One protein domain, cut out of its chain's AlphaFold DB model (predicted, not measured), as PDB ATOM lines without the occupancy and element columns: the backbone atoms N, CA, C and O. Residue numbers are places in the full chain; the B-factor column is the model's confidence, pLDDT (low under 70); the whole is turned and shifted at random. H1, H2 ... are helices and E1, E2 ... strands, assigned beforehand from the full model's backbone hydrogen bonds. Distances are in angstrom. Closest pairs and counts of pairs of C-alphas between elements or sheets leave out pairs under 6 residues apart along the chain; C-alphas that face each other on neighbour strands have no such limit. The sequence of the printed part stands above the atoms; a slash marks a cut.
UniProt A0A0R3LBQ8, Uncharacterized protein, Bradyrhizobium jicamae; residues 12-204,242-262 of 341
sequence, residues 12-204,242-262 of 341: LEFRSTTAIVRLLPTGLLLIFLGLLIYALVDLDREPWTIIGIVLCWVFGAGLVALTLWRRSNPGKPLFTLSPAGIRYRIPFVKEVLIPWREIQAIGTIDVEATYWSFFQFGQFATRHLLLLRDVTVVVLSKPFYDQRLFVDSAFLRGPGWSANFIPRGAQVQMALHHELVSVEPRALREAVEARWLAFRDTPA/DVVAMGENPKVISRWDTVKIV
ATOM      1  N   LEU A  12      45.894 -13.446  29.340       95.44
ATOM      2  CA  LEU A  12      45.173 -13.579  30.602       95.44
ATOM      3  C   LEU A  12      45.593 -14.855  31.324       95.44
ATOM      4  O   LEU A  12      45.458 -15.950  30.778       95.44
ATOM      5  N   GLU A  13      46.070 -14.735  32.560       95.56
ATOM      6  CA  GLU A  13      46.455 -15.879  33.389       95.56
ATOM      7  C   GLU A  13      45.401 -16.196  34.446       95.56
ATOM      8  O   GLU A  13      45.122 -15.368  35.306       95.56
ATOM      9  N   PHE A  14      44.888 -17.425  34.455       94.38
ATOM     10  CA  PHE A  14      43.911 -17.879  35.442       94.38
ATOM     11  C   PHE A  14      44.592 -18.798  36.456       94.38
ATOM     12  O   PHE A  14      45.088 -19.878  36.117       94.38
ATOM     13  N   ARG A  15      44.671 -18.361  37.717       91.94
ATOM     14  CA  ARG A  15      45.433 -19.037  38.783       91.94
ATOM     15  C   ARG A  15      44.494 -19.655  39.819       91.94
ATOM     16  O   ARG A  15      43.534 -19.024  40.230       91.94
ATOM     17  N   SER A  16      44.822 -20.855  40.302       87.75
ATOM     18  CA  SER A  16      44.025 -21.575  41.314       87.75
ATOM     19  C   SER A  16      44.450 -21.326  42.767       87.75
ATOM     20  O   SER A  16      43.974 -21.972  43.700       87.75
ATOM     21  N   THR A  17      45.390 -20.406  42.991       79.31
ATOM     22  CA  THR A  17      46.004 -20.177  44.308       79.31
ATOM     23  C   THR A  17      45.029 -19.627  45.348       79.31
ATOM     24  O   THR A  17      45.239 -19.840  46.540       79.31
ATOM     25  N   THR A  18      43.959 -18.961  44.919       76.19
ATOM     26  CA  THR A  18      42.936 -18.369  45.795       76.19
ATOM     27  C   THR A  18      42.206 -19.426  46.622       76.19
ATOM     28  O   THR A  18      42.024 -19.238  47.823       76.19
ATOM     29  N   ALA A  19      41.885 -20.581  46.029       78.81
ATOM     30  CA  ALA A  19      41.191 -21.665  46.722       78.81
ATOM     31  C   ALA A  19      41.998 -22.216  47.910       78.81
ATOM     32  O   ALA A  19      41.443 -22.460  48.979       78.81
ATOM     33  N   ILE A  20      43.321 -22.355  47.759       83.06
ATOM     34  CA  ILE A  20      44.184 -22.859  48.836       83.06
ATOM     35  C   ILE A  20      44.289 -21.835  49.970       83.06
ATOM     36  O   ILE A  20      44.231 -22.211  51.135       83.06
ATOM     37  N   VAL A  21      44.400 -20.539  49.660       84.00
ATOM     38  CA  VAL A  21      44.508 -19.484  50.686       84.00
ATOM     39  C   VAL A  21      43.270 -19.444  51.593       84.00
ATOM     40  O   VAL A  21      43.404 -19.163  52.784       84.00
ATOM     41  N   ARG A  22      42.091 -19.831  51.086       84.69
ATOM     42  CA  ARG A  22      40.856 -19.953  51.885       84.69
ATOM     43  C   ARG A  22      40.926 -21.030  52.980       84.69
ATOM     44  O   ARG A  22      40.089 -21.019  53.874       84.69
ATOM     45  N   LEU A  23      41.932 -21.911  52.967       89.75
ATOM     46  CA  LEU A  23      42.174 -22.899  54.030       89.75
ATOM     47  C   LEU A  23      42.945 -22.333  55.231       89.75
ATOM     48  O   LEU A  23      43.046 -23.007  56.255       89.75
ATOM     49  N   LEU A  24      43.485 -21.112  55.140       93.19
ATOM     50  CA  LEU A  24      44.258 -20.509  56.228       93.19
ATOM     51  C   LEU A  24      43.434 -20.360  57.528       93.19
ATOM     52  O   LEU A  24      43.918 -20.808  58.570       93.19
ATOM     53  N   PRO A  25      42.190 -19.826  57.510       93.31
ATOM     54  CA  PRO A  25      41.341 -19.800  58.702       93.31
ATOM     55  C   PRO A  25      41.058 -21.197  59.263       93.31
ATOM     56  O   PRO A  25      41.036 -21.366  60.475       93.31
ATOM     57  N   THR A  26      40.895 -22.208  58.403       92.81
ATOM     58  CA  THR A  26      40.689 -23.601  58.831       92.81
ATOM     59  C   THR A  26      41.909 -24.142  59.575       92.81
ATOM     60  O   THR A  26      41.760 -24.745  60.633       92.81
ATOM     61  N   GLY A  27      43.120 -23.884  59.071       95.06
ATOM     62  CA  GLY A  27      44.358 -24.264  59.756       95.06
ATOM     63  C   GLY A  27      44.487 -23.606  61.133       95.06
ATOM     64  O   GLY A  27      44.779 -24.284  62.115       95.06
ATOM     65  N   LEU A  28      44.189 -22.305  61.229       96.12
ATOM     66  CA  LEU A  28      44.173 -21.577  62.505       96.12
ATOM     67  C   LEU A  28      43.096 -22.097  63.462       96.12
ATOM     68  O   LEU A  28      43.360 -22.241  64.653       96.12
ATOM     69  N   LEU A  29      41.906 -22.419  62.953       95.12
ATOM     70  CA  LEU A  29      40.820 -22.989  63.744       95.12
ATOM     71  C   LEU A  29      41.215 -24.344  64.339       95.12
ATOM     72  O   LEU A  29      40.949 -24.578  65.510       95.12
ATOM     73  N   LEU A  30      41.891 -25.210  63.577       96.31
ATOM     74  CA  LEU A  30      42.388 -26.493  64.091       96.31
ATOM     75  C   LEU A  30      43.414 -26.308  65.215       96.31
ATOM     76  O   LEU A  30      43.336 -26.994  66.233       96.31
ATOM     77  N   ILE A  31      44.340 -25.353  65.066       97.38
ATOM     78  CA  ILE A  31      45.301 -25.015  66.127       97.38
ATOM     79  C   ILE A  31      44.555 -24.529  67.372       97.38
ATOM     80  O   ILE A  31      44.803 -25.024  68.472       97.38
ATOM     81  N   PHE A  32      43.617 -23.596  67.191       96.50
ATOM     82  CA  PHE A  32      42.802 -23.048  68.270       96.50
ATOM     83  C   PHE A  32      42.005 -24.137  68.996       96.50
ATOM     84  O   PHE A  32      42.057 -24.204  70.220       96.50
ATOM     85  N   LEU A  33      41.328 -25.025  68.265       96.50
ATOM     86  CA  LEU A  33      40.570 -26.136  68.842       96.50
ATOM     87  C   LEU A  33      41.474 -27.099  69.612       96.50
ATOM     88  O   LEU A  33      41.143 -27.460  70.736       96.50
ATOM     89  N   GLY A  34      42.635 -27.468  69.062       96.06
ATOM     90  CA  GLY A  34      43.595 -28.309  69.778       96.06
ATOM     91  C   GLY A  34      44.071 -27.662  71.083       96.06
ATOM     92  O   GLY A  34      44.136 -28.331  72.110       96.06
ATOM     93  N   LEU A  35      44.349 -26.351  71.069       95.62
ATOM     94  CA  LEU A  35      44.737 -25.597  72.268       95.62
ATOM     95  C   LEU A  35      43.597 -25.501  73.287       95.62
ATOM     96  O   LEU A  35      43.833 -25.642  74.482       95.62
ATOM     97  N   LEU A  36      42.370 -25.281  72.820       94.44
ATOM     98  CA  LEU A  36      41.190 -25.193  73.672       94.44
ATOM     99  C   LEU A  36      40.897 -26.538  74.350       94.44
ATOM    100  O   LEU A  36      40.689 -26.575  75.557       94.44
ATOM    101  N   ILE A  37      40.943 -27.645  73.601       93.56
ATOM    102  CA  ILE A  37      40.781 -28.998  74.153       93.56
ATOM    103  C   ILE A  37      41.896 -29.283  75.163       93.56
ATOM    104  O   ILE A  37      41.609 -29.751  76.259       93.56
ATOM    105  N   TYR A  38      43.146 -28.943  74.835       93.94
ATOM    106  CA  TYR A  38      44.276 -29.084  75.756       93.94
ATOM    107  C   TYR A  38      44.083 -28.290  77.058       93.94
ATOM    108  O   TYR A  38      44.435 -28.772  78.129       93.94
ATOM    109  N   ALA A  39      43.512 -27.085  76.979       90.38
ATOM    110  CA  ALA A  39      43.267 -26.242  78.144       90.38
ATOM    111  C   ALA A  39      42.093 -26.722  79.015       90.38
ATOM    112  O   ALA A  39      42.097 -26.486  80.223       90.38
ATOM    113  N   LEU A  40      41.083 -27.360  78.414       90.06
ATOM    114  CA  LEU A  40      39.838 -27.731  79.094       90.06
ATOM    115  C   LEU A  40      39.797 -29.190  79.569       90.06
ATOM    116  O   LEU A  40      39.113 -29.478  80.550       90.06
ATOM    117  N   VAL A  41      40.483 -30.113  78.890       90.94
ATOM    118  CA  VAL A  41      40.392 -31.551  79.180       90.94
ATOM    119  C   VAL A  41      41.512 -31.995  80.118       90.94
ATOM    120  O   VAL A  41      42.685 -31.712  79.891       90.94
ATOM    121  N   ASP A  42      41.154 -32.756  81.156       83.56
ATOM    122  CA  ASP A  42      42.133 -33.454  81.993       83.56
ATOM    123  C   ASP A  42      42.809 -34.570  81.179       83.56
ATOM    124  O   ASP A  42      42.250 -35.648  80.963       83.56
ATOM    125  N   LEU A  43      44.041 -34.297  80.742       84.44
ATOM    126  CA  LEU A  43      44.869 -35.168  79.893       84.44
ATOM    127  C   LEU A  43      45.144 -36.552  80.505       84.44
ATOM    128  O   LEU A  43      45.482 -37.486  79.781       84.44
ATOM    129  N   ASP A  44      44.969 -36.697  81.819       79.31
ATOM    130  CA  ASP A  44      45.247 -37.932  82.557       79.31
ATOM    131  C   ASP A  44      44.196 -39.036  82.332       79.31
ATOM    132  O   ASP A  44      44.432 -40.187  82.699       79.31
ATOM    133  N   ARG A  45      43.026 -38.719  81.752       78.62
ATOM    134  CA  ARG A  45      41.930 -39.693  81.598       78.62
ATOM    135  C   ARG A  45      41.972 -40.502  80.307       78.62
ATOM    136  O   ARG A  45      41.641 -41.683  80.344       78.62
ATOM    137  N   GLU A  46      42.351 -39.898  79.182       89.88
ATOM    138  CA  GLU A  46      42.215 -40.538  77.868       89.88
ATOM    139  C   GLU A  46      43.430 -40.254  76.962       89.88
ATOM    140  O   GLU A  46      43.557 -39.156  76.413       89.88
ATOM    141  N   PRO A  47      44.326 -41.237  76.727       88.81
ATOM    142  CA  PRO A  47      45.524 -41.027  75.902       88.81
ATOM    143  C   PRO A  47      45.185 -40.675  74.444       88.81
ATOM    144  O   PRO A  47      45.952 -39.990  73.767       88.81
ATOM    145  N   TRP A  48      44.008 -41.088  73.964       92.44
ATOM    146  CA  TRP A  48      43.507 -40.746  72.634       92.44
ATOM    147  C   TRP A  48      43.257 -39.245  72.459       92.44
ATOM    148  O   TRP A  48      43.455 -38.726  71.360       92.44
ATOM    149  N   THR A  49      42.899 -38.523  73.527       91.81
ATOM    150  CA  THR A  49      42.723 -37.067  73.475       91.81
ATOM    151  C   THR A  49      44.042 -36.366  73.170       91.81
ATOM    152  O   THR A  49      44.068 -35.463  72.336       91.81
ATOM    153  N   ILE A  50      45.151 -36.818  73.768       92.62
ATOM    154  CA  ILE A  50      46.492 -36.271  73.498       92.62
ATOM    155  C   ILE A  50      46.840 -36.448  72.021       92.62
ATOM    156  O   ILE A  50      47.263 -35.495  71.366       92.62
ATOM    157  N   ILE A  51      46.609 -37.647  71.479       93.44
ATOM    158  CA  ILE A  51      46.838 -37.933  70.058       93.44
ATOM    159  C   ILE A  51      45.984 -36.997  69.192       93.44
ATOM    160  O   ILE A  51      46.509 -36.372  68.272       93.44
ATOM    161  N   GLY A  52      44.696 -36.831  69.511       93.44
ATOM    162  CA  GLY A  52      43.796 -35.920  68.799       93.44
ATOM    163  C   GLY A  52      44.259 -34.458  68.817       93.44
ATOM    164  O   GLY A  52      44.254 -33.803  67.773       93.44
ATOM    165  N   ILE A  53      44.719 -33.958  69.969       94.88
ATOM    166  CA  ILE A  53      45.274 -32.603  70.124       94.88
ATOM    167  C   ILE A  53      46.517 -32.429  69.247       94.88
ATOM    168  O   ILE A  53      46.596 -31.474  68.471       94.88
ATOM    169  N   VAL A  54      47.470 -33.365  69.330       94.75
ATOM    170  CA  VAL A  54      48.714 -33.315  68.546       94.75
ATOM    171  C   VAL A  54      48.407 -33.349  67.052       94.75
ATOM    172  O   VAL A  54      48.967 -32.554  66.298       94.75
ATOM    173  N   LEU A  55      47.476 -34.203  66.617       95.56
ATOM    174  CA  LEU A  55      47.029 -34.239  65.224       95.56
ATOM    175  C   LEU A  55      46.420 -32.896  64.800       95.56
ATOM    176  O   LEU A  55      46.801 -32.378  63.751       95.56
ATOM    177  N   CYS A  56      45.550 -32.286  65.612       96.19
ATOM    178  CA  CYS A  56      44.983 -30.964  65.314       96.19
ATOM    179  C   CYS A  56      46.073 -29.901  65.120       96.19
ATOM    180  O   CYS A  56      46.003 -29.118  64.171       96.19
ATOM    181  N   TRP A  57      47.101 -29.892  65.970       96.19
ATOM    182  CA  TRP A  57      48.213 -28.947  65.851       96.19
ATOM    183  C   TRP A  57      49.084 -29.210  64.631       96.19
ATOM    184  O   TRP A  57      49.381 -28.271  63.899       96.19
ATOM    185  N   VAL A  58      49.464 -30.462  64.374       96.56
ATOM    186  CA  VAL A  58      50.308 -30.820  63.225       96.56
ATOM    187  C   VAL A  58      49.585 -30.519  61.912       96.56
ATOM    188  O   VAL A  58      50.155 -29.857  61.043       96.56
ATOM    189  N   PHE A  59      48.321 -30.930  61.770       96.19
ATOM    190  CA  PHE A  59      47.528 -30.628  60.576       96.19
ATOM    191  C   PHE A  59      47.244 -29.132  60.441       96.19
ATOM    192  O   PHE A  59      47.395 -28.579  59.352       96.19
ATOM    193  N   GLY A  60      46.882 -28.460  61.535       96.38
ATOM    194  CA  GLY A  60      46.639 -27.021  61.543       96.38
ATOM    195  C   GLY A  60      47.879 -26.220  61.141       96.38
ATOM    196  O   GLY A  60      47.815 -25.407  60.219       96.38
ATOM    197  N   ALA A  61      49.033 -26.505  61.749       96.19
ATOM    198  CA  ALA A  61      50.309 -25.867  61.425       96.19
ATOM    199  C   ALA A  61      50.768 -26.190  59.998       96.19
ATOM    200  O   ALA A  61      51.200 -25.291  59.277       96.19
ATOM    201  N   GLY A  62      50.617 -27.444  59.559       96.44
ATOM    202  CA  GLY A  62      50.906 -27.862  58.189       96.44
ATOM    203  C   GLY A  62      50.066 -27.103  57.160       96.44
ATOM    204  O   GLY A  62      50.609 -26.612  56.170       96.44
ATOM    205  N   LEU A  63      48.764 -26.927  57.411       95.19
ATOM    206  CA  LEU A  63      47.880 -26.123  56.560       95.19
ATOM    207  C   LEU A  63      48.279 -24.644  56.560       95.19
ATOM    208  O   LEU A  63      48.377 -24.044  55.489       95.19
ATOM    209  N   VAL A  64      48.561 -24.045  57.721       95.56
ATOM    210  CA  VAL A  64      49.025 -22.646  57.801       95.56
ATOM    211  C   VAL A  64      50.330 -22.466  57.015       95.56
ATOM    212  O   VAL A  64      50.420 -21.584  56.164       95.56
ATOM    213  N   ALA A  65      51.318 -23.339  57.215       95.81
ATOM    214  CA  ALA A  65      52.588 -23.282  56.498       95.81
ATOM    215  C   ALA A  65      52.404 -23.467  54.982       95.81
ATOM    216  O   ALA A  65      52.931 -22.679  54.196       95.81
ATOM    217  N   LEU A  66      51.608 -24.457  54.560       92.94
ATOM    218  CA  LEU A  66      51.318 -24.724  53.150       92.94
ATOM    219  C   LEU A  66      50.615 -23.539  52.481       92.94
ATOM    220  O   LEU A  66      50.970 -23.165  51.363       92.94
ATOM    221  N   THR A  67      49.625 -22.942  53.145       92.19
ATOM    222  CA  THR A  67      48.863 -21.807  52.603       92.19
ATOM    223  C   THR A  67      49.719 -20.549  52.501       92.19
ATOM    224  O   THR A  67      49.696 -19.890  51.459       92.19
ATOM    225  N   LEU A  68      50.545 -20.255  53.509       92.06
ATOM    226  CA  LEU A  68      51.519 -19.161  53.453       92.06
ATOM    227  C   LEU A  68      52.572 -19.398  52.363       92.06
ATOM    228  O   LEU A  68      52.850 -18.495  51.573       92.06
ATOM    229  N   TRP A  69      53.098 -20.620  52.244       92.94
ATOM    230  CA  TRP A  69      54.053 -20.972  51.194       92.94
ATOM    231  C   TRP A  69      53.447 -20.829  49.794       92.94
ATOM    232  O   TRP A  69      54.076 -20.238  48.917       92.94
ATOM    233  N   ARG A  70      52.212 -21.306  49.584       89.44
ATOM    234  CA  ARG A  70      51.478 -21.164  48.314       89.44
ATOM    235  C   ARG A  70      51.146 -19.715  47.982       89.44
ATOM    236  O   ARG A  70      51.095 -19.368  46.804       89.44
ATOM    237  N   ARG A  71      50.940 -18.874  48.995       88.50
ATOM    238  CA  ARG A  71      50.738 -17.434  48.815       88.50
ATOM    239  C   ARG A  71      52.025 -16.731  48.383       88.50
ATOM    240  O   ARG A  71      51.972 -15.884  47.495       88.50
ATOM    241  N   SER A  72      53.165 -17.098  48.969       88.62
ATOM    242  CA  SER A  72      54.480 -16.546  48.612       88.62
ATOM    243  C   SER A  72      55.011 -17.084  47.281       88.62
ATOM    244  O   SER A  72      55.694 -16.366  46.558       88.62
ATOM    245  N   ASN A  73      54.662 -18.324  46.935       89.06
ATOM    246  CA  ASN A  73      55.060 -18.999  45.704       89.06
ATOM    247  C   ASN A  73      53.815 -19.369  44.893       89.06
ATOM    248  O   ASN A  73      53.440 -20.550  44.838       89.06
ATOM    249  N   PRO A  74      53.139 -18.377  44.278       84.88
ATOM    250  CA  PRO A  74      51.988 -18.668  43.451       84.88
ATOM    251  C   PRO A  74      52.445 -19.568  42.302       84.88
ATOM    252  O   PRO A  74      53.347 -19.222  41.539       84.88
ATOM    253  N   GLY A  75      51.857 -20.761  42.215       87.06
ATOM    254  CA  GLY A  75      52.185 -21.711  41.157       87.06
ATOM    255  C   GLY A  75      51.884 -21.140  39.769       87.06
ATOM    256  O   GLY A  75      51.189 -20.130  39.635       87.06
ATOM    257  N   LYS A  76      52.375 -21.810  38.717       93.06
ATOM    258  CA  LYS A  76      51.996 -21.439  37.344       93.06
ATOM    259  C   LYS A  76      50.467 -21.508  37.185       93.06
ATOM    260  O   LYS A  76      49.871 -22.409  37.793       93.06
ATOM    261  N   PRO A  77      49.859 -20.616  36.382       94.12
ATOM    262  CA  PRO A  77      48.420 -20.606  36.135       94.12
ATOM    263  C   PRO A  77      47.897 -21.968  35.673       94.12
ATOM    264  O   PRO A  77      48.627 -22.764  35.075       94.12
ATOM    265  N   LEU A  78      46.631 -22.236  35.995       94.19
ATOM    266  CA  LEU A  78      45.932 -23.454  35.588       94.19
ATOM    267  C   LEU A  78      45.681 -23.427  34.082       94.19
ATOM    268  O   LEU A  78      45.909 -24.417  33.392       94.19
ATOM    269  N   PHE A  79      45.273 -22.269  33.568       96.12
ATOM    270  CA  PHE A  79      45.263 -22.015  32.142       96.12
ATOM    271  C   PHE A  79      45.541 -20.547  31.832       96.12
ATOM    272  O   PHE A  79      45.332 -19.662  32.663       96.12
ATOM    273  N   THR A  80      46.037 -20.295  30.627       96.81
ATOM    274  CA  THR A  80      46.281 -18.946  30.113       96.81
ATOM    275  C   THR A  80      45.591 -18.771  28.774       96.81
ATOM    276  O   THR A  80      45.733 -19.633  27.902       96.81
ATOM    277  N   LEU A  81      44.894 -17.655  28.588       97.25
ATOM    278  CA  LEU A  81      44.314 -17.270  27.307       97.25
ATOM    279  C   LEU A  81      45.288 -16.314  26.629       97.25
ATOM    280  O   LEU A  81      45.530 -15.220  27.127       97.25
ATOM    281  N   SER A  82      45.865 -16.742  25.515       96.25
ATOM    282  CA  SER A  82      46.814 -15.954  24.726       96.25
ATOM    283  C   SER A  82      46.328 -15.851  23.280       96.25
ATOM    284  O   SER A  82      45.500 -16.670  22.870       96.25
ATOM    285  N   PRO A  83      46.871 -14.939  22.458       95.75
ATOM    286  CA  PRO A  83      46.539 -14.888  21.031       95.75
ATOM    287  C   PRO A  83      46.790 -16.206  20.287       95.75
ATOM    288  O   PRO A  83      46.089 -16.527  19.338       95.75
ATOM    289  N   ALA A  84      47.745 -17.021  20.751       95.56
ATOM    290  CA  ALA A  84      48.060 -18.314  20.142       95.56
ATOM    291  C   ALA A  84      47.063 -19.436  20.493       95.56
ATOM    292  O   ALA A  84      47.041 -20.468  19.820       95.56
ATOM    293  N   GLY A  85      46.276 -19.283  21.561       96.62
ATOM    294  CA  GLY A  85      45.357 -20.315  22.037       96.62
ATOM    295  C   GLY A  85      45.175 -20.331  23.551       96.62
ATOM    296  O   GLY A  85      45.675 -19.466  24.285       96.62
ATOM    297  N   ILE A  86      44.501 -21.380  24.019       97.62
ATOM    298  CA  ILE A  86      44.341 -21.707  25.435       97.62
ATOM    299  C   ILE A  86      45.491 -22.617  25.843       97.62
ATOM    300  O   ILE A  86      45.564 -23.773  25.427       97.62
ATOM    301  N   ARG A  87      46.397 -22.121  26.677       97.38
ATOM    302  CA  ARG A  87      47.391 -22.987  27.311       97.38
ATOM    303  C   ARG A  87      46.770 -23.594  28.554       97.38
ATOM    304  O   ARG A  87      46.531 -22.878  29.516       97.38
ATOM    305  N   TYR A  88      46.491 -24.887  28.522       97.19
ATOM    306  CA  TYR A  88      45.895 -25.626  29.624       97.19
ATOM    307  C   TYR A  88      46.958 -26.470  30.320       97.19
ATOM    308  O   TYR A  88      47.674 -27.253  29.686       97.19
ATOM    309  N   ARG A  89      47.082 -26.312  31.635       95.31
ATOM    310  CA  ARG A  89      48.058 -27.033  32.444       95.31
ATOM    311  C   ARG A  89      47.352 -28.100  33.260       95.31
ATOM    312  O   ARG A  89      46.573 -27.791  34.155       95.31
ATOM    313  N   ILE A  90      47.708 -29.355  33.009       93.00
ATOM    314  CA  ILE A  90      47.299 -30.489  33.832       93.00
ATOM    315  C   ILE A  90      48.342 -30.617  34.951       93.00
ATOM    316  O   ILE A  90      49.503 -30.933  34.654       93.00
ATOM    317  N   PRO A  91      47.994 -30.331  36.221       88.00
ATOM    318  CA  PRO A  91      48.947 -30.401  37.322       88.00
ATOM    319  C   PRO A  91      49.662 -31.756  37.347       88.00
ATOM    320  O   PRO A  91      49.020 -32.792  37.240       88.00
ATOM    321  N   PHE A  92      50.991 -31.731  37.478       88.12
ATOM    322  CA  PHE A  92      51.873 -32.911  37.524       88.12
ATOM    323  C   PHE A  92      51.975 -33.766  36.252       88.12
ATOM    324  O   PHE A  92      52.779 -34.692  36.247       88.12
ATOM    325  N   VAL A  93      51.240 -33.459  35.177       92.75
ATOM    326  CA  VAL A  93      51.275 -34.269  33.947       92.75
ATOM    327  C   VAL A  93      51.945 -33.526  32.797       92.75
ATOM    328  O   VAL A  93      53.062 -33.859  32.413       92.75
ATOM    329  N   LYS A  94      51.273 -32.524  32.225       94.94
ATOM    330  CA  LYS A  94      51.761 -31.787  31.052       94.94
ATOM    331  C   LYS A  94      51.059 -30.445  30.891       94.94
ATOM    332  O   LYS A  94      50.017 -30.180  31.492       94.94
ATOM    333  N   GLU A  95      51.645 -29.602  30.057       95.81
ATOM    334  CA  GLU A  95      51.091 -28.326  29.616       95.81
ATOM    335  C   GLU A  95      50.799 -28.435  28.118       95.81
ATOM    336  O   GLU A  95      51.651 -28.884  27.352       95.81
ATOM    337  N   VAL A  96      49.579 -28.094  27.709       96.25
ATOM    338  CA  VAL A  96      49.104 -28.261  26.331       96.25
ATOM    339  C   VAL A  96      48.594 -26.924  25.822       96.25
ATOM    340  O   VAL A  96      47.791 -26.271  26.479       96.25
ATOM    341  N   LEU A  97      49.059 -26.510  24.645       97.12
ATOM    342  CA  LEU A  97      48.489 -25.377  23.925       97.12
ATOM    343  C   LEU A  97      47.370 -25.884  23.016       97.12
ATOM    344  O   LEU A  97      47.605 -26.755  22.182       97.12
ATOM    345  N   ILE A  98      46.179 -25.325  23.181       97.31
ATOM    346  CA  ILE A  98      44.993 -25.595  22.373       97.31
ATOM    347  C   ILE A  98      44.792 -24.385  21.454       97.31
ATOM    348  O   ILE A  98      44.366 -23.332  21.935       97.31
ATOM    349  N   PRO A  99      45.135 -24.490  20.160       97.19
ATOM    350  CA  PRO A  99      44.938 -23.404  19.208       97.19
ATOM    351  C   PRO A  99      43.461 -23.026  19.084       97.19
ATOM    352  O   PRO A  99      42.593 -23.895  19.133       97.19
ATOM    353  N   TRP A 100      43.171 -21.747  18.840       97.31
ATOM    354  CA  TRP A 100      41.791 -21.260  18.699       97.31
ATOM    355  C   TRP A 100      41.008 -21.963  17.586       97.31
ATOM    356  O   TRP A 100      39.822 -22.224  17.755       97.31
ATOM    357  N   ARG A 101      41.679 -22.351  16.495       96.50
ATOM    358  CA  ARG A 101      41.079 -23.121  15.391       96.50
ATOM    359  C   ARG A 101      40.625 -24.540  15.757       96.50
ATOM    360  O   ARG A 101      39.795 -25.105  15.060       96.50
ATOM    361  N   GLU A 102      41.185 -25.135  16.813       97.00
ATOM    362  CA  GLU A 102      40.791 -26.482  17.260       97.00
ATOM    363  C   GLU A 102      39.489 -26.445  18.073       97.00
ATOM    364  O   GLU A 102      38.857 -27.480  18.296       97.00
ATOM    365  N   ILE A 103      39.088 -25.252  18.524       98.00
ATOM    366  CA  ILE A 103      37.856 -25.027  19.270       98.00
ATOM    367  C   ILE A 103      36.716 -24.867  18.266       98.00
ATOM    368  O   ILE A 103      36.665 -23.901  17.505       98.00
ATOM    369  N   GLN A 104      35.790 -25.821  18.280       98.25
ATOM    370  CA  GLN A 104      34.651 -25.877  17.362       98.25
ATOM    371  C   GLN A 104      33.478 -25.018  17.839       98.25
ATOM    372  O   GLN A 104      32.742 -24.464  17.027       98.25
ATOM    373  N   ALA A 105      33.297 -24.915  19.155       98.31
ATOM    374  CA  ALA A 105      32.253 -24.113  19.773       98.31
ATOM    375  C   ALA A 105      32.622 -23.755  21.216       98.31
ATOM    376  O   ALA A 105      33.422 -24.442  21.860       98.31
ATOM    377  N   ILE A 106      31.989 -22.704  21.731       98.38
ATOM    378  CA  ILE A 106      32.045 -22.300  23.135       98.38
ATOM    379  C   ILE A 106      30.621 -22.320  23.677       98.38
ATOM    380  O   ILE A 106      29.689 -21.872  23.012       98.38
ATOM    381  N   GLY A 107      30.445 -22.858  24.878       97.88
ATOM    382  CA  GLY A 107      29.141 -22.938  25.520       97.88
ATOM    383  C   GLY A 107      29.236 -22.884  27.034       97.88
ATOM    384  O   GLY A 107      30.304 -22.671  27.607       97.88
ATOM    385  N   THR A 108      28.097 -23.100  27.674       98.12
ATOM    386  CA  THR A 108      27.977 -23.262  29.123       98.12
ATOM    387  C   THR A 108      27.196 -24.529  29.408       98.12
ATOM    388  O   THR A 108      26.247 -24.848  28.689       98.12
ATOM    389  N   ILE A 109      27.607 -25.261  30.434       97.62
ATOM    390  CA  ILE A 109      26.886 -26.432  30.931       97.62
ATOM    391  C   ILE A 109      26.913 -26.435  32.455       97.62
ATOM    392  O   ILE A 109      27.826 -25.877  33.067       97.62
ATOM    393  N   ASP A 110      25.956 -27.137  33.045       97.38
ATOM    394  CA  ASP A 110      26.045 -27.538  34.441       97.38
ATOM    395  C   ASP A 110      26.811 -28.863  34.513       97.38
ATOM    396  O   ASP A 110      26.507 -29.816  33.787       97.38
ATOM    397  N   VAL A 111      27.852 -28.911  35.341       94.25
ATOM    398  CA  VAL A 111      28.695 -30.095  35.522       94.25
ATOM    399  C   VAL A 111      28.389 -30.715  36.873       94.25
ATOM    400  O   VAL A 111      28.642 -30.125  37.923       94.25
ATOM    401  N   GLU A 112      27.904 -31.950  36.845       92.31
ATOM    402  CA  GLU A 112      27.798 -32.785  38.035       92.31
ATOM    403  C   GLU A 112      29.137 -33.482  38.279       92.31
ATOM    404  O   GLU A 112      29.513 -34.439  37.598       92.31
ATOM    405  N   ALA A 113      29.895 -32.982  39.251       86.38
ATOM    406  CA  ALA A 113      31.143 -33.589  39.676       86.38
ATOM    407  C   ALA A 113      30.905 -34.426  40.934       86.38
ATOM    408  O   ALA A 113      30.467 -33.929  41.969       86.38
ATOM    409  N   THR A 114      31.241 -35.713  40.873       81.44
ATOM    410  CA  THR A 114      31.344 -36.516  42.095       81.44
ATOM    411  C   THR A 114      32.700 -36.257  42.733       81.44
ATOM    412  O   THR A 114      33.731 -36.548  42.120       81.44
ATOM    413  N   TYR A 115      32.718 -35.750  43.965       72.25
ATOM    414  CA  TYR A 115      33.949 -35.636  44.741       72.25
ATOM    415  C   TYR A 115      33.918 -36.558  45.958       72.25
ATOM    416  O   TYR A 115      32.870 -36.851  46.538       72.25
ATOM    417  N   TRP A 116      35.105 -37.028  46.334       58.59
ATOM    418  CA  TRP A 116      35.301 -37.776  47.565       58.59
ATOM    419  C   TRP A 116      35.621 -36.784  48.679       58.59
ATOM    420  O   TRP A 116      36.658 -36.121  48.645       58.59
ATOM    421  N   SER A 117      34.727 -36.664  49.661       54.94
ATOM    422  CA  SER A 117      35.047 -35.971  50.908       54.94
ATOM    423  C   SER A 117      35.692 -36.967  51.863       54.94
ATOM    424  O   SER A 117      35.050 -37.927  52.284       54.94
ATOM    425  N   PHE A 118      36.964 -36.753  52.199       45.50
ATOM    426  CA  PHE A 118      37.696 -37.604  53.147       45.50
ATOM    427  C   PHE A 118      37.580 -37.133  54.607       45.50
ATOM    428  O   PHE A 118      38.043 -37.826  55.504       45.50
ATOM    429  N   PHE A 119      36.970 -35.969  54.864       42.16
ATOM    430  CA  PHE A 119      37.033 -35.290  56.169       42.16
ATOM    431  C   PHE A 119      35.701 -35.206  56.924       42.16
ATOM    432  O   PHE A 119      35.592 -34.459  57.894       42.16
ATOM    433  N   GLN A 120      34.679 -35.960  56.521       42.75
ATOM    434  CA  GLN A 120      33.423 -35.999  57.267       42.75
ATOM    435  C   GLN A 120      33.499 -37.108  58.328       42.75
ATOM    436  O   GLN A 120      33.490 -38.294  58.005       42.75
ATOM    437  N   PHE A 121      33.669 -36.706  59.590       36.69
ATOM    438  CA  PHE A 121      33.873 -37.585  60.744       36.69
ATOM    439  C   PHE A 121      32.838 -38.724  60.812       36.69
ATOM    440  O   PHE A 121      31.657 -38.480  61.043       36.69
ATOM    441  N   GLY A 122      33.300 -39.971  60.664       44.97
ATOM    442  CA  GLY A 122      32.567 -41.170  61.094       44.97
ATOM    443  C   GLY A 122      31.940 -42.047  60.006       44.97
ATOM    444  O   GLY A 122      31.506 -43.147  60.336       44.97
ATOM    445  N   GLN A 123      31.926 -41.646  58.730       43.00
ATOM    446  CA  GLN A 123      31.472 -42.526  57.643       43.00
ATOM    447  C   GLN A 123      32.515 -42.667  56.537       43.00
ATOM    448  O   GLN A 123      33.144 -41.698  56.113       43.00
ATOM    449  N   PHE A 124      32.702 -43.907  56.077       52.59
ATOM    450  CA  PHE A 124      33.520 -44.225  54.916       52.59
ATOM    451  C   PHE A 124      33.061 -43.382  53.721       52.59
ATOM    452  O   PHE A 124      31.938 -43.530  53.256       52.59
ATOM    453  N   ALA A 125      33.949 -42.508  53.246       56.31
ATOM    454  CA  ALA A 125      34.042 -42.028  51.873       56.31
ATOM    455  C   ALA A 125      32.673 -41.833  51.166       56.31
ATOM    456  O   ALA A 125      32.322 -42.538  50.220       56.31
ATOM    457  N   THR A 126      31.867 -40.877  51.636       59.19
ATOM    458  CA  THR A 126      30.585 -40.545  50.997       59.19
ATOM    459  C   THR A 126      30.821 -39.749  49.716       59.19
ATOM    460  O   THR A 126      31.538 -38.741  49.712       59.19
ATOM    461  N   ARG A 127      30.210 -40.206  48.618       69.25
ATOM    462  CA  ARG A 127      30.188 -39.495  47.336       69.25
ATOM    463  C   ARG A 127      29.227 -38.321  47.444       69.25
ATOM    464  O   ARG A 127      28.020 -38.525  47.510       69.25
ATOM    465  N   HIS A 128      29.768 -37.112  47.445       76.38
ATOM    466  CA  HIS A 128      28.961 -35.901  47.378       76.38
ATOM    467  C   HIS A 128      28.877 -35.435  45.929       76.38
ATOM    468  O   HIS A 128      29.884 -35.409  45.211       76.38
ATOM    469  N   LEU A 129      27.660 -35.107  45.500       84.31
ATOM    470  CA  LEU A 129      27.399 -34.549  44.181       84.31
ATOM    471  C   LEU A 129      27.579 -33.033  44.274       84.31
ATOM    472  O   LEU A 129      26.805 -32.343  44.933       84.31
ATOM    473  N   LEU A 130      28.643 -32.530  43.656       85.94
ATOM    474  CA  LEU A 130      28.896 -31.105  43.511       85.94
ATOM    475  C   LEU A 130      28.339 -30.667  42.158       85.94
ATOM    476  O   LEU A 130      28.836 -31.086  41.114       85.94
ATOM    477  N   LEU A 131      27.294 -29.848  42.191       92.75
ATOM    478  CA  LEU A 131      26.695 -29.267  40.997       92.75
ATOM    479  C   LEU A 131      27.349 -27.909  40.723       92.75
ATOM    480  O   LEU A 131      27.079 -26.934  41.423       92.75
ATOM    481  N   LEU A 132      28.214 -27.870  39.714       93.50
ATOM    482  CA  LEU A 132      28.918 -26.674  39.257       93.50
ATOM    483  C   LEU A 132      28.093 -26.043  38.136       93.50
ATOM    484  O   LEU A 132      27.930 -26.656  37.080       93.50
ATOM    485  N   ARG A 133      27.541 -24.851  38.369       96.69
ATOM    486  CA  ARG A 133      26.629 -24.197  37.416       96.69
ATOM    487  C   ARG A 133      27.366 -23.295  36.444       96.69
ATOM    488  O   ARG A 133      28.407 -22.748  36.793       96.69
ATOM    489  N   ASP A 134      26.807 -23.104  35.253       97.25
ATOM    490  CA  ASP A 134      27.297 -22.123  34.274       97.25
ATOM    491  C   ASP A 134      28.799 -22.275  33.947       97.25
ATOM    492  O   ASP A 134      29.536 -21.300  33.758       97.25
ATOM    493  N   VAL A 135      29.293 -23.514  33.892       97.50
ATOM    494  CA  VAL A 135      30.701 -23.786  33.598       97.50
ATOM    495  C   VAL A 135      30.958 -23.559  32.114       97.50
ATOM    496  O   VAL A 135      30.338 -24.195  31.259       97.50
ATOM    497  N   THR A 136      31.903 -22.672  31.799       98.25
ATOM    498  CA  THR A 136      32.347 -22.430  30.423       98.25
ATOM    499  C   THR A 136      32.962 -23.700  29.850       98.25
ATOM    500  O   THR A 136      33.917 -24.238  30.408       98.25
ATOM    501  N   VAL A 137      32.458 -24.162  28.711       98.25
ATOM    502  CA  VAL A 137      33.019 -25.298  27.976       98.25
ATOM    503  C   VAL A 137      33.532 -24.873  26.618       98.25
ATOM    504  O   VAL A 137      32.895 -24.093  25.911       98.25
ATOM    505  N   VAL A 138      34.670 -25.443  26.234       98.25
ATOM    506  CA  VAL A 138      35.174 -25.386  24.862       98.25
ATOM    507  C   VAL A 138      35.029 -26.763  24.227       98.25
ATOM    508  O   VAL A 138      35.400 -27.781  24.815       98.25
ATOM    509  N   VAL A 139      34.436 -26.807  23.041       98.56
ATOM    510  CA  VAL A 139      34.193 -28.044  22.300       98.56
ATOM    511  C   VAL A 139      35.389 -28.314  21.402       98.56
ATOM    512  O   VAL A 139      35.721 -27.497  20.546       98.56
ATOM    513  N   LEU A 140      36.031 -29.458  21.604       98.31
ATOM    514  CA  LEU A 140      37.218 -29.891  20.874       98.31
ATOM    515  C   LEU A 140      36.893 -31.091  19.989       98.31
ATOM    516  O   LEU A 140      36.009 -31.898  20.301       98.31
ATOM    517  N   SER A 141      37.659 -31.248  18.910       98.06
ATOM    518  CA  SER A 141      37.620 -32.476  18.119       98.06
ATOM    519  C   SER A 141      38.154 -33.655  18.945       98.06
ATOM    520  O   SER A 141      39.151 -33.536  19.668       98.06
ATOM    521  N   LYS A 142      37.500 -34.818  18.843       98.00
ATOM    522  CA  LYS A 142      37.969 -36.032  19.522       98.00
ATOM    523  C   LYS A 142      39.404 -36.433  19.122       98.00
ATOM    524  O   LYS A 142      40.181 -36.709  20.033       98.00
ATOM    525  N   PRO A 143      39.820 -36.378  17.837       98.19
ATOM    526  CA  PRO A 143      41.199 -36.695  17.456       98.19
ATOM    527  C   PRO A 143      42.243 -35.798  18.132       98.19
ATOM    528  O   PRO A 143      43.269 -36.296  18.591       98.19
ATOM    529  N   PHE A 144      41.984 -34.489  18.241       97.75
ATOM    530  CA  PHE A 144      42.890 -33.578  18.941       97.75
ATOM    531  C   PHE A 144      42.989 -33.928  20.430       97.75
ATOM    532  O   PHE A 144      44.090 -33.979  20.985       97.75
ATOM    533  N   TYR A 145      41.846 -34.196  21.073       97.94
ATOM    534  CA  TYR A 145      41.816 -34.607  22.474       97.94
ATOM    535  C   TYR A 145      42.624 -35.890  22.698       97.94
ATOM    536  O   TYR A 145      43.530 -35.878  23.532       97.94
ATOM    537  N   ASP A 146      42.367 -36.942  21.921       97.81
ATOM    538  CA  ASP A 146      43.034 -38.240  22.062       97.81
ATOM    539  C   ASP A 146      44.558 -38.121  21.853       97.81
ATOM    540  O   ASP A 146      45.337 -38.719  22.592       97.81
ATOM    541  N   GLN A 147      45.012 -37.285  20.912       97.31
ATOM    542  CA  GLN A 147      46.442 -37.121  20.613       97.31
ATOM    543  C   GLN A 147      47.190 -36.197  21.585       97.31
ATOM    544  O   GLN A 147      48.362 -36.423  21.888       97.31
ATOM    545  N   ARG A 148      46.567 -35.095  22.025       96.81
ATOM    546  CA  ARG A 148      47.271 -34.013  22.742       96.81
ATOM    547  C   ARG A 148      46.903 -33.926  24.212       96.81
ATOM    548  O   ARG A 148      47.779 -33.623  25.026       96.81
ATOM    549  N   LEU A 149      45.654 -34.203  24.573       96.25
ATOM    550  CA  LEU A 149      45.125 -33.972  25.921       96.25
ATOM    551  C   LEU A 149      44.962 -35.256  26.727       96.25
ATOM    552  O   LEU A 149      45.233 -35.229  27.926       96.25
ATOM    553  N   PHE A 150      44.592 -36.364  26.085       96.81
ATOM    554  CA  PHE A 150      44.378 -37.635  26.761       96.81
ATOM    555  C   PHE A 150      45.645 -38.104  27.490       96.81
ATOM    556  O   PHE A 150      46.784 -37.785  27.118       96.81
ATOM    557  N   VAL A 151      45.409 -38.790  28.604       95.62
ATOM    558  CA  VAL A 151      46.425 -39.350  29.493       95.62
ATOM    559  C   VAL A 151      45.975 -40.768  29.809       95.62
ATOM    560  O   VAL A 151      44.954 -40.957  30.475       95.62
ATOM    561  N   ASP A 152      46.738 -41.757  29.346       95.25
ATOM    562  CA  ASP A 152      46.350 -43.171  29.437       95.25
ATOM    563  C   ASP A 152      46.194 -43.632  30.895       95.25
ATOM    564  O   ASP A 152      45.257 -44.349  31.256       95.25
ATOM    565  N   SER A 153      47.074 -43.148  31.776       94.25
ATOM    566  CA  SER A 153      47.058 -43.504  33.193       94.25
ATOM    567  C   SER A 153      45.865 -42.887  33.926       94.25
ATOM    568  O   SER A 153      45.784 -41.672  34.119       94.25
ATOM    569  N   ALA A 154      44.953 -43.738  34.406       90.50
ATOM    570  CA  ALA A 154      43.836 -43.333  35.264       90.50
ATOM    571  C   ALA A 154      44.303 -42.658  36.567       90.50
ATOM    572  O   ALA A 154      43.637 -41.750  37.057       90.50
ATOM    573  N   PHE A 155      45.470 -43.046  37.091       88.31
ATOM    574  CA  PHE A 155      46.050 -42.431  38.285       88.31
ATOM    575  C   PHE A 155      46.523 -40.996  38.019       88.31
ATOM    576  O   PHE A 155      46.208 -40.094  38.790       88.31
ATOM    577  N   LEU A 156      47.215 -40.760  36.895       90.19
ATOM    578  CA  LEU A 156      47.690 -39.420  36.520       90.19
ATOM    579  C   LEU A 156      46.550 -38.466  36.142       90.19
ATOM    580  O   LEU A 156      46.690 -37.257  36.301       90.19
ATOM    581  N   ARG A 157      45.422 -38.997  35.658       90.81
ATOM    582  CA  ARG A 157      44.208 -38.208  35.401       90.81
ATOM    583  C   ARG A 157      43.620 -37.608  36.681       90.81
ATOM    584  O   ARG A 157      43.071 -36.509  36.639       90.81
ATOM    585  N   GLY A 158      43.778 -38.302  37.807       85.88
ATOM    586  CA  GLY A 158      43.305 -37.859  39.110       85.88
ATOM    587  C   GLY A 158      41.774 -37.808  39.240       85.88
ATOM    588  O   GLY A 158      41.028 -38.043  38.281       85.88
ATOM    589  N   PRO A 159      41.276 -37.515  40.452       83.62
ATOM    590  CA  PRO A 159      39.852 -37.307  40.678       83.62
ATOM    591  C   PRO A 159      39.364 -36.063  39.919       83.62
ATOM    592  O   PRO A 159      40.044 -35.041  39.876       83.62
ATOM    593  N   GLY A 160      38.174 -36.149  39.318       86.69
ATOM    594  CA  GLY A 160      37.560 -35.039  38.580       86.69
ATOM    595  C   GLY A 160      37.914 -34.962  37.091       86.69
ATOM    596  O   GLY A 160      37.424 -34.067  36.409       86.69
ATOM    597  N   TRP A 161      38.691 -35.901  36.535       92.88
ATOM    598  CA  TRP A 161      38.977 -35.915  35.091       92.88
ATOM    599  C   TRP A 161      37.707 -35.906  34.231       92.88
ATOM    600  O   TRP A 161      37.611 -35.134  33.281       92.88
ATOM    601  N   SER A 162      36.709 -36.710  34.603       92.56
ATOM    602  CA  SER A 162      35.409 -36.764  33.923       92.56
ATOM    603  C   SER A 162      34.593 -35.474  34.049       92.56
ATOM    604  O   SER A 162      33.727 -35.236  33.219       92.56
ATOM    605  N   ALA A 163      34.877 -34.633  35.050       93.06
ATOM    606  CA  ALA A 163      34.272 -33.309  35.193       93.06
ATOM    607  C   ALA A 163      35.001 -32.238  34.359       93.06
ATOM    608  O   ALA A 163      34.439 -31.183  34.086       93.06
ATOM    609  N   ASN A 164      36.251 -32.490  33.957       95.19
ATOM    610  CA  ASN A 164      37.033 -31.590  33.104       95.19
ATOM    611  C   ASN A 164      36.884 -31.916  31.616       95.19
ATOM    612  O   ASN A 164      36.926 -31.006  30.796       95.19
ATOM    613  N   PHE A 165      36.721 -33.192  31.261       96.88
ATOM    614  CA  PHE A 165      36.640 -33.656  29.877       96.88
ATOM    615  C   PHE A 165      35.440 -34.586  29.700       96.88
ATOM    616  O   PHE A 165      35.470 -35.745  30.119       96.88
ATOM    617  N   ILE A 166      34.389 -34.070  29.065       97.25
ATOM    618  CA  ILE A 166      33.103 -34.750  28.904       97.25
ATOM    619  C   ILE A 166      32.965 -35.181  27.437       97.25
ATOM    620  O   ILE A 166      32.779 -34.329  26.560       97.25
ATOM    621  N   PRO A 167      33.081 -36.482  27.124       97.31
ATOM    622  CA  PRO A 167      32.922 -36.958  25.757       97.31
ATOM    623  C   PRO A 167      31.469 -36.782  25.288       97.31
ATOM    624  O   PRO A 167      30.530 -37.157  25.988       97.31
ATOM    625  N   ARG A 168      31.283 -36.244  24.078       97.44
ATOM    626  CA  ARG A 168      29.989 -36.124  23.388       97.44
ATOM    627  C   ARG A 168      30.123 -36.599  21.940       97.44
ATOM    628  O   ARG A 168      30.350 -35.816  21.022       97.44
ATOM    629  N   GLY A 169      29.998 -37.910  21.737       96.75
ATOM    630  CA  GLY A 169      30.104 -38.528  20.412       96.75
ATOM    631  C   GLY A 169      31.482 -38.312  19.774       96.75
ATOM    632  O   GLY A 169      32.487 -38.817  20.275       96.75
ATOM    633  N   ALA A 170      31.524 -37.566  18.666       97.62
ATOM    634  CA  ALA A 170      32.751 -37.236  17.929       97.62
ATOM    635  C   ALA A 170      33.517 -36.020  18.493       97.62
ATOM    636  O   ALA A 170      34.563 -35.638  17.960       97.62
ATOM    637  N   GLN A 171      33.006 -35.409  19.560       98.31
ATOM    638  CA  GLN A 171      33.570 -34.225  20.199       98.31
ATOM    639  C   GLN A 171      33.855 -34.485  21.679       98.31
ATOM    640  O   GLN A 171      33.309 -35.406  22.292       98.31
ATOM    641  N   VAL A 172      34.700 -33.645  22.270       98.38
ATOM    642  CA  VAL A 172      34.956 -33.623  23.713       98.38
ATOM    643  C   VAL A 172      34.745 -32.205  24.220       98.38
ATOM    644  O   VAL A 172      35.320 -31.258  23.687       98.38
ATOM    645  N   GLN A 173      33.919 -32.050  25.250       98.31
ATOM    646  CA  GLN A 173      33.739 -30.774  25.933       98.31
ATOM    647  C   GLN A 173      34.786 -30.656  27.037       98.31
ATOM    648  O   GLN A 173      34.799 -31.463  27.967       98.31
ATOM    649  N   MET A 174      35.669 -29.668  26.927       97.94
ATOM    650  CA  MET A 174      36.615 -29.324  27.981       97.94
ATOM    651  C   MET A 174      36.025 -28.209  28.847       97.94
ATOM    652  O   MET A 174      35.788 -27.103  28.360       97.94
ATOM    653  N   ALA A 175      35.801 -28.502  30.123       97.69
ATOM    654  CA  ALA A 175      35.265 -27.571  31.104       97.69
ATOM    655  C   ALA A 175      36.366 -26.676  31.692       97.69
ATOM    656  O   ALA A 175      37.369 -27.148  32.229       97.69
ATOM    657  N   LEU A 176      36.159 -25.364  31.604       97.12
ATOM    658  CA  LEU A 176      36.989 -24.326  32.203       97.12
ATOM    659  C   LEU A 176      36.308 -23.844  33.490       97.12
ATOM    660  O   LEU A 176      35.489 -22.926  33.487       97.12
ATOM    661  N   HIS A 177      36.634 -24.500  34.603       95.06
ATOM    662  CA  HIS A 177      35.998 -24.265  35.903       95.06
ATOM    663  C   HIS A 177      36.347 -22.893  36.485       95.06
ATOM    664  O   HIS A 177      37.431 -22.693  37.041       95.06
ATOM    665  N   HIS A 178      35.405 -21.955  36.395       94.44
ATOM    666  CA  HIS A 178      35.550 -20.591  36.909       94.44
ATOM    667  C   HIS A 178      35.708 -20.555  38.444       94.44
ATOM    668  O   HIS A 178      36.446 -19.720  38.972       94.44
ATOM    669  N   GLU A 179      35.110 -21.517  39.159       90.81
ATOM    670  CA  GLU A 179      35.222 -21.647  40.617       90.81
ATOM    671  C   GLU A 179      36.662 -21.911  41.078       90.81
ATOM    672  O   GLU A 179      37.122 -21.327  42.063       90.81
ATOM    673  N   LEU A 180      37.413 -22.728  40.326       89.81
ATOM    674  CA  LEU A 180      38.803 -23.062  40.652       89.81
ATOM    675  C   LEU A 180      39.742 -21.865  40.516       89.81
ATOM    676  O   LEU A 180      40.793 -21.846  41.153       89.81
ATOM    677  N   VAL A 181      39.378 -20.888  39.684       91.06
ATOM    678  CA  VAL A 181      40.185 -19.693  39.392       91.06
ATOM    679  C   VAL A 181      39.586 -18.419  39.993       91.06
ATOM    680  O   VAL A 181      40.153 -17.343  39.835       91.06
ATOM    681  N   SER A 182      38.469 -18.542  40.724       89.44
ATOM    682  CA  SER A 182      37.776 -17.435  41.402       89.44
ATOM    683  C   SER A 182      37.454 -16.263  40.465       89.44
ATOM    684  O   SER A 182      37.674 -15.101  40.806       89.44
ATOM    685  N   VAL A 183      36.953 -16.577  39.266       91.31
ATOM    686  CA  VAL A 183      36.457 -15.601  38.283       91.31
ATOM    687  C   VAL A 183      34.951 -15.789  38.126       91.31
ATOM    688  O   VAL A 183      34.451 -16.903  38.252       91.31
ATOM    689  N   GLU A 184      34.219 -14.709  37.860       93.56
ATOM    690  CA  GLU A 184      32.791 -14.792  37.547       93.56
ATOM    691  C   GLU A 184      32.567 -15.634  36.269       93.56
ATOM    692  O   GLU A 184      33.283 -15.428  35.283       93.56
ATOM    693  N   PRO A 185      31.589 -16.560  36.238       95.38
ATOM    694  CA  PRO A 185      31.390 -17.450  35.090       95.38
ATOM    695  C   PRO A 185      31.209 -16.697  33.766       95.38
ATOM    696  O   PRO A 185      31.838 -17.035  32.761       95.38
ATOM    697  N   ARG A 186      30.421 -15.611  33.779       95.94
ATOM    698  CA  ARG A 186      30.184 -14.754  32.604       95.94
ATOM    699  C   ARG A 186      31.463 -14.085  32.109       95.94
ATOM    700  O   ARG A 186      31.778 -14.181  30.929       95.94
ATOM    701  N   ALA A 187      32.243 -13.513  33.025       94.50
ATOM    702  CA  ALA A 187      33.521 -12.878  32.717       94.50
ATOM    703  C   ALA A 187      34.513 -13.849  32.056       94.50
ATOM    704  O   ALA A 187      35.188 -13.491  31.089       94.50
ATOM    705  N   LEU A 188      34.596 -15.091  32.553       96.12
ATOM    706  CA  LEU A 188      35.438 -16.118  31.939       96.12
ATOM    707  C   LEU A 188      34.931 -16.483  30.540       96.12
ATOM    708  O   LEU A 188      35.728 -16.546  29.607       96.12
ATOM    709  N   ARG A 189      33.623 -16.719  30.387       97.06
ATOM    710  CA  ARG A 189      33.019 -17.045  29.091       97.06
ATOM    711  C   ARG A 189      33.295 -15.956  28.056       97.06
ATOM    712  O   ARG A 189      33.839 -16.272  27.004       97.06
ATOM    713  N   GLU A 190      32.977 -14.702  28.368       96.25
ATOM    714  CA  GLU A 190      33.168 -13.558  27.467       96.25
ATOM    715  C   GLU A 190      34.632 -13.420  27.032       96.25
ATOM    716  O   GLU A 190      34.918 -13.231  25.851       96.25
ATOM    717  N   ALA A 191      35.579 -13.594  27.962       96.12
ATOM    718  CA  ALA A 191      37.006 -13.505  27.662       96.12
ATOM    719  C   ALA A 191      37.502 -14.609  26.709       96.12
ATOM    720  O   ALA A 191      38.409 -14.355  25.905       96.12
ATOM    721  N   VAL A 192      36.945 -15.823  26.811       97.31
ATOM    722  CA  VAL A 192      37.257 -16.954  25.920       97.31
ATOM    723  C   VAL A 192      36.564 -16.769  24.567       97.31
ATOM    724  O   VAL A 192      37.204 -16.939  23.531       97.31
ATOM    725  N   GLU A 193      35.290 -16.378  24.570       97.75
ATOM    726  CA  GLU A 193      34.464 -16.187  23.374       97.75
ATOM    727  C   GLU A 193      34.997 -15.061  22.483       97.75
ATOM    728  O   GLU A 193      35.218 -15.283  21.293       97.75
ATOM    729  N   ALA A 194      35.333 -13.905  23.060       96.81
ATOM    730  CA  ALA A 194      35.916 -12.786  22.323       96.81
ATOM    731  C   ALA A 194      37.236 -13.164  21.626       96.81
ATOM    732  O   ALA A 194      37.453 -12.816  20.465       96.81
ATOM    733  N   ARG A 195      38.111 -13.920  22.303       97.06
ATOM    734  CA  ARG A 195      39.397 -14.361  21.735       97.06
ATOM    735  C   ARG A 195      39.230 -15.447  20.684       97.06
ATOM    736  O   ARG A 195      39.923 -15.421  19.673       97.06
ATOM    737  N   TRP A 196      38.309 -16.381  20.894       97.62
ATOM    738  CA  TRP A 196      37.999 -17.384  19.883       97.62
ATOM    739  C   TRP A 196      37.478 -16.736  18.604       97.62
ATOM    740  O   TRP A 196      37.999 -17.030  17.532       97.62
ATOM    741  N   LEU A 197      36.539 -15.792  18.708       97.38
ATOM    742  CA  LEU A 197      36.036 -15.052  17.549       97.38
ATOM    743  C   LEU A 197      37.141 -14.253  16.845       97.38
ATOM    744  O   LEU A 197      37.180 -14.239  15.620       97.38
ATOM    745  N   ALA A 198      38.058 -13.641  17.599       96.69
ATOM    746  CA  ALA A 198      39.151 -12.856  17.028       96.69
ATOM    747  C   ALA A 198      40.239 -13.704  16.344       96.69
ATOM    748  O   ALA A 198      40.836 -13.259  15.366       96.69
ATOM    749  N   PHE A 199      40.524 -14.910  16.852       96.81
ATOM    750  CA  PHE A 199      41.721 -15.667  16.463       96.81
ATOM    751  C   PHE A 199      41.455 -17.019  15.792       96.81
ATOM    752  O   PHE A 199      42.407 -17.631  15.304       96.81
ATOM    753  N   ARG A 200      40.212 -17.520  15.730       96.44
ATOM    754  CA  ARG A 200      39.912 -18.840  15.130       96.44
ATOM    755  C   ARG A 200      40.331 -18.956  13.661       96.44
ATOM    756  O   ARG A 200      40.747 -20.031  13.246       96.44
ATOM    757  N   ASP A 201      40.266 -17.848  12.923       96.38
ATOM    758  CA  ASP A 201      40.580 -17.783  11.490       96.38
ATOM    759  C   ASP A 201      42.047 -17.383  11.231       96.38
ATOM    760  O   ASP A 201      42.506 -17.344  10.090       96.38
ATOM    761  N   THR A 202      42.817 -17.102  12.291       91.50
ATOM    762  CA  THR A 202      44.239 -16.773  12.160       91.50
ATOM    763  C   THR A 202      45.028 -18.062  11.895       91.50
ATOM    764  O   THR A 202      44.888 -19.031  12.654       91.50
ATOM    765  N   PRO A 203      45.881 -18.119  10.854       83.44
ATOM    766  CA  PRO A 203      46.761 -19.265  10.654       83.44
ATOM    767  C   PRO A 203      47.611 -19.452  11.913       83.44
ATOM    768  O   PRO A 203      47.989 -18.467  12.548       83.44
ATOM    769  N   ALA A 204      47.910 -20.701  12.306       74.44
ATOM    770  CA  ALA A 204      48.810 -20.879  13.451       74.44
ATOM    771  C   ALA A 204      50.095 -20.145  13.117       74.44
ATOM    772  O   ALA A 204      50.767 -20.521  12.157       74.44
ATOM    773  N   ASP A 242      52.267  -8.090  27.556       89.75
ATOM    774  CA  ASP A 242      51.427  -7.613  28.639       89.75
ATOM    775  C   ASP A 242      50.619  -8.803  29.181       89.75
ATOM    776  O   ASP A 242      49.860  -9.461  28.456       89.75
ATOM    777  N   VAL A 243      50.886  -9.156  30.438       91.38
ATOM    778  CA  VAL A 243      50.315 -10.326  31.107       91.38
ATOM    779  C   VAL A 243      49.463  -9.836  32.262       91.38
ATOM    780  O   VAL A 243      49.979  -9.309  33.250       91.38
ATOM    781  N   VAL A 244      48.158 -10.076  32.168       92.00
ATOM    782  CA  VAL A 244      47.200  -9.752  33.224       92.00
ATOM    783  C   VAL A 244      46.755 -11.026  33.920       92.00
ATOM    784  O   VAL A 244      46.177 -11.935  33.325       92.00
ATOM    785  N   ALA A 245      47.026 -11.095  35.220       90.44
ATOM    786  CA  ALA A 245      46.481 -12.145  36.065       90.44
ATOM    787  C   ALA A 245      44.989 -11.881  36.304       90.44
ATOM    788  O   ALA A 245      44.616 -10.852  36.867       90.44
ATOM    789  N   MET A 246      44.152 -12.824  35.880       90.31
ATOM    790  CA  MET A 246      42.713 -12.831  36.111       90.31
ATOM    791  C   MET A 246      42.375 -13.567  37.408       90.31
ATOM    792  O   MET A 246      43.029 -14.545  37.779       90.31
ATOM    793  N   GLY A 247      41.315 -13.099  38.069       84.62
ATOM    794  CA  GLY A 247      40.843 -13.612  39.355       84.62
ATOM    795  C   GLY A 247      41.170 -12.688  40.524       84.62
ATOM    796  O   GLY A 247      41.766 -11.621  40.364       84.62
ATOM    797  N   GLU A 248      40.746 -13.091  41.720       79.38
ATOM    798  CA  GLU A 248      41.110 -12.385  42.947       79.38
ATOM    799  C   GLU A 248      42.639 -12.349  43.068       79.38
ATOM    800  O   GLU A 248      43.317 -13.376  42.966       79.38
ATOM    801  N   ASN A 249      43.200 -11.157  43.286       76.31
ATOM    802  CA  ASN A 249      44.631 -11.033  43.520       76.31
ATOM    803  C   ASN A 249      44.979 -11.885  44.755       76.31
ATOM    804  O   ASN A 249      44.497 -11.568  45.842       76.31
ATOM    805  N   PRO A 250      45.833 -12.922  44.644       69.00
ATOM    806  CA  PRO A 250      46.116 -13.836  45.756       69.00
ATOM    807  C   PRO A 250      46.760 -13.131  46.960       69.00
ATOM    808  O   PRO A 250      46.851 -13.686  48.057       69.00
ATOM    809  N   LYS A 251      47.239 -11.895  46.771       73.31
ATOM    810  CA  LYS A 251      47.758 -11.059  47.852       73.31
ATOM    811  C   LYS A 251      46.651 -10.374  48.649       73.31
ATOM    812  O   LYS A 251      46.878 -10.095  49.825       73.31
ATOM    813  N   VAL A 252      45.489 -10.123  48.053       83.31
ATOM    814  CA  VAL A 252      44.371  -9.435  48.699       83.31
ATOM    815  C   VAL A 252      43.574 -10.460  49.498       83.31
ATOM    816  O   VAL A 252      42.900 -11.319  48.940       83.31
ATOM    817  N   ILE A 253      43.685 -10.389  50.822       84.44
ATOM    818  CA  ILE A 253      42.827 -11.166  51.719       84.44
ATOM    819  C   ILE A 253      41.476 -10.450  51.782       84.44
ATOM    820  O   ILE A 253      41.431  -9.230  51.955       84.44
ATOM    821  N   SER A 254      40.379 -11.198  51.646       87.56
ATOM    822  CA  SER A 254      39.039 -10.654  51.874       87.56
ATOM    823  C   SER A 254      38.951 -10.058  53.280       87.56
ATOM    824  O   SER A 254      39.414 -10.676  54.236       87.56
ATOM    825  N   ARG A 255      38.306  -8.893  53.437       89.50
ATOM    826  CA  ARG A 255      38.126  -8.252  54.756       89.50
ATOM    827  C   ARG A 255      37.549  -9.224  55.787       89.50
ATOM    828  O   ARG A 255      37.978  -9.235  56.934       89.50
ATOM    829  N   TRP A 256      36.620 -10.076  55.359       89.81
ATOM    830  CA  TRP A 256      36.019 -11.092  56.215       89.81
ATOM    831  C   TRP A 256      37.016 -12.174  56.643       89.81
ATOM    832  O   TRP A 256      37.059 -12.552  57.812       89.81
ATOM    833  N   ASP A 257      37.864 -12.642  55.730       86.56
ATOM    834  CA  ASP A 257      38.903 -13.614  56.071       86.56
ATOM    835  C   ASP A 257      39.979 -12.996  56.966       86.56
ATOM    836  O   ASP A 257      40.460 -13.663  57.879       86.56
ATOM    837  N   THR A 258      40.299 -11.709  56.796       91.62
ATOM    838  CA  THR A 258      41.147 -10.970  57.741       91.62
ATOM    839  C   THR A 258      40.540 -10.968  59.140       91.62
ATOM    840  O   THR A 258      41.247 -11.282  60.093       91.62
ATOM    841  N   VAL A 259      39.238 -10.683  59.273       93.19
ATOM    842  CA  VAL A 259      38.539 -10.724  60.569       93.19
ATOM    843  C   VAL A 259      38.635 -12.114  61.199       93.19
ATOM    844  O   VAL A 259      39.012 -12.212  62.364       93.19
ATOM    845  N   LYS A 260      38.380 -13.192  60.441       91.00
ATOM    846  CA  LYS A 260      38.520 -14.572  60.948       91.00
ATOM    847  C   LYS A 260      39.937 -14.867  61.428       91.00
ATOM    848  O   LYS A 260      40.107 -15.417  62.511       91.00
ATOM    849  N   ILE A 261      40.941 -14.514  60.625       92.38
ATOM    850  CA  ILE A 261      42.353 -14.739  60.954       92.38
ATOM    851  C   ILE A 261      42.707 -13.995  62.241       92.38
ATOM    852  O   ILE A 261      43.215 -14.615  63.166       92.38
ATOM    853  N   VAL A 262      42.381 -12.702  62.331       95.06
ATOM    854  CA  VAL A 262      42.671 -11.874  63.511       95.06
ATOM    855  C   VAL A 262      41.952 -12.413  64.748       95.06
ATOM    856  O   VAL A 262      42.592 -12.593  65.780       95.06
TER     857      VAL A 262
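This is residues 12 to 204 and 242 to 262 of the 341 residues of an uncharacterized protein of Bradyrhizobium jicamae (UniProt A0A0R3LBQ8). A long helical hairpin, H2 and H3, runs out as an arm from a head of two strongly twisted sheets, with H8 and H4 each packing on both sheets. The second sheet is curled like part of a barrel, H9 packs on H2 near the arm's base, and residues 43 to 48 stick out at its tip. The 214 printed residues, mixed in class, hold nine named helices and nine named strands, in the order E1 H1 H2 H3 E2 E3 E4 E5 E6 H4 H5 H6 E7 E8 H7 H8 E9 H9. The sheets run E4 E3 E2 E1 E9, mixed, and E5 E6 E8 E7, antiparallel. The whole is loose, with a radius of gyration of the C-alphas of 21.0 A, and elongated, spanning 73 by 38 by 27 A.

Begin at E1, residues 12 to 14, an inner strand. Beside it find E9, residues 243 to 246, parallel at 40 degrees, with N 246 and O 13 within hydrogen-bond range at 2.8 A. On the other side of E1 is E2, residues 79 to 82, antiparallel, with N 81 and O 12 2.8 A apart. E2, E3, residues 85 to 90, and E4, residues 94 to 98, form a meander, each strand the antiparallel neighbour of the one before; look at N 80 and O 87, 2.9 A, and N 88 and O 96, 2.8 A. H2, residues 24 to 40, and H3, residues 47 to 72, run opposite ways at a shallow tilt of 25 degrees; their closest C-alphas, Gly 27 and Gly 60, are 4.0 A apart. H1, residues 17 to 21, touches residues 67 to 71 of H3 alone, closest at the C-alphas of Val 21 and Thr 67, 5.3 A. H9, residues 255 to 262, touches residues 24 to 28 of H2 alone, closest at the C-alphas of Pro 25 and Ile 261, 5.6 A. In the second sheet, E5, residues 103 to 116, and E6, residues 127 to 141, form a hairpin, with N 109 and O 135 3.0 A apart; they bend by 83 degrees at residue 106 and 86 degrees at residue 134. E8, residues 171 to 176, is antiparallel to E6, N 138 and O 174 2.9 A apart, and forms a hairpin with E7, residues 165 to 168, N 166 and O 173 2.9 A apart. H8, residues 185 to 199, is over E5 and E6 at a height over the sheet of 9.4 A, and over E2 and E1 at 9.7 A. H4, residues 142 to 149, is over E8 at 9.5 A and over E4 at 10.7 A. H4 and H8 are on the same face of each sheet, giving two layers, helices on one face of a sheet. H6, residues 161 to 164, stands at the second sheet's level, H7, residues 178 to 181, only grazes both sheets, and H5, residues 154 to 157, is on neither. Every O i to N i+4 pair is within hydrogen-bond range in H1, H2, H3, H4 and H9, and 10 of 11 in H8; H5, H6 and H7 are too short for one.

Find C-alpha 12 at (45.173, -13.579, 30.602), where E1 begins. H2 is 24.4 A long; H3 runs 37.7 A from (45.524, -41.027, 75.902). E5 measures 31.1 A, E6 31.0 A and H8 21.4 A. H9 ends at C-alpha 262, (42.671, -11.874, 63.511).

The C-alphas of Asp 44 and Pro 203, the two farthest apart, are 74.3 A apart. Residues 205 to 241 are not printed; C-alphas 204 and 242 are 20.3 A apart across the cut. Of the links printed whole, none is long. Mean pLDDT of the printed part is 90.3; residues 116 to 127 and 250 are under 70.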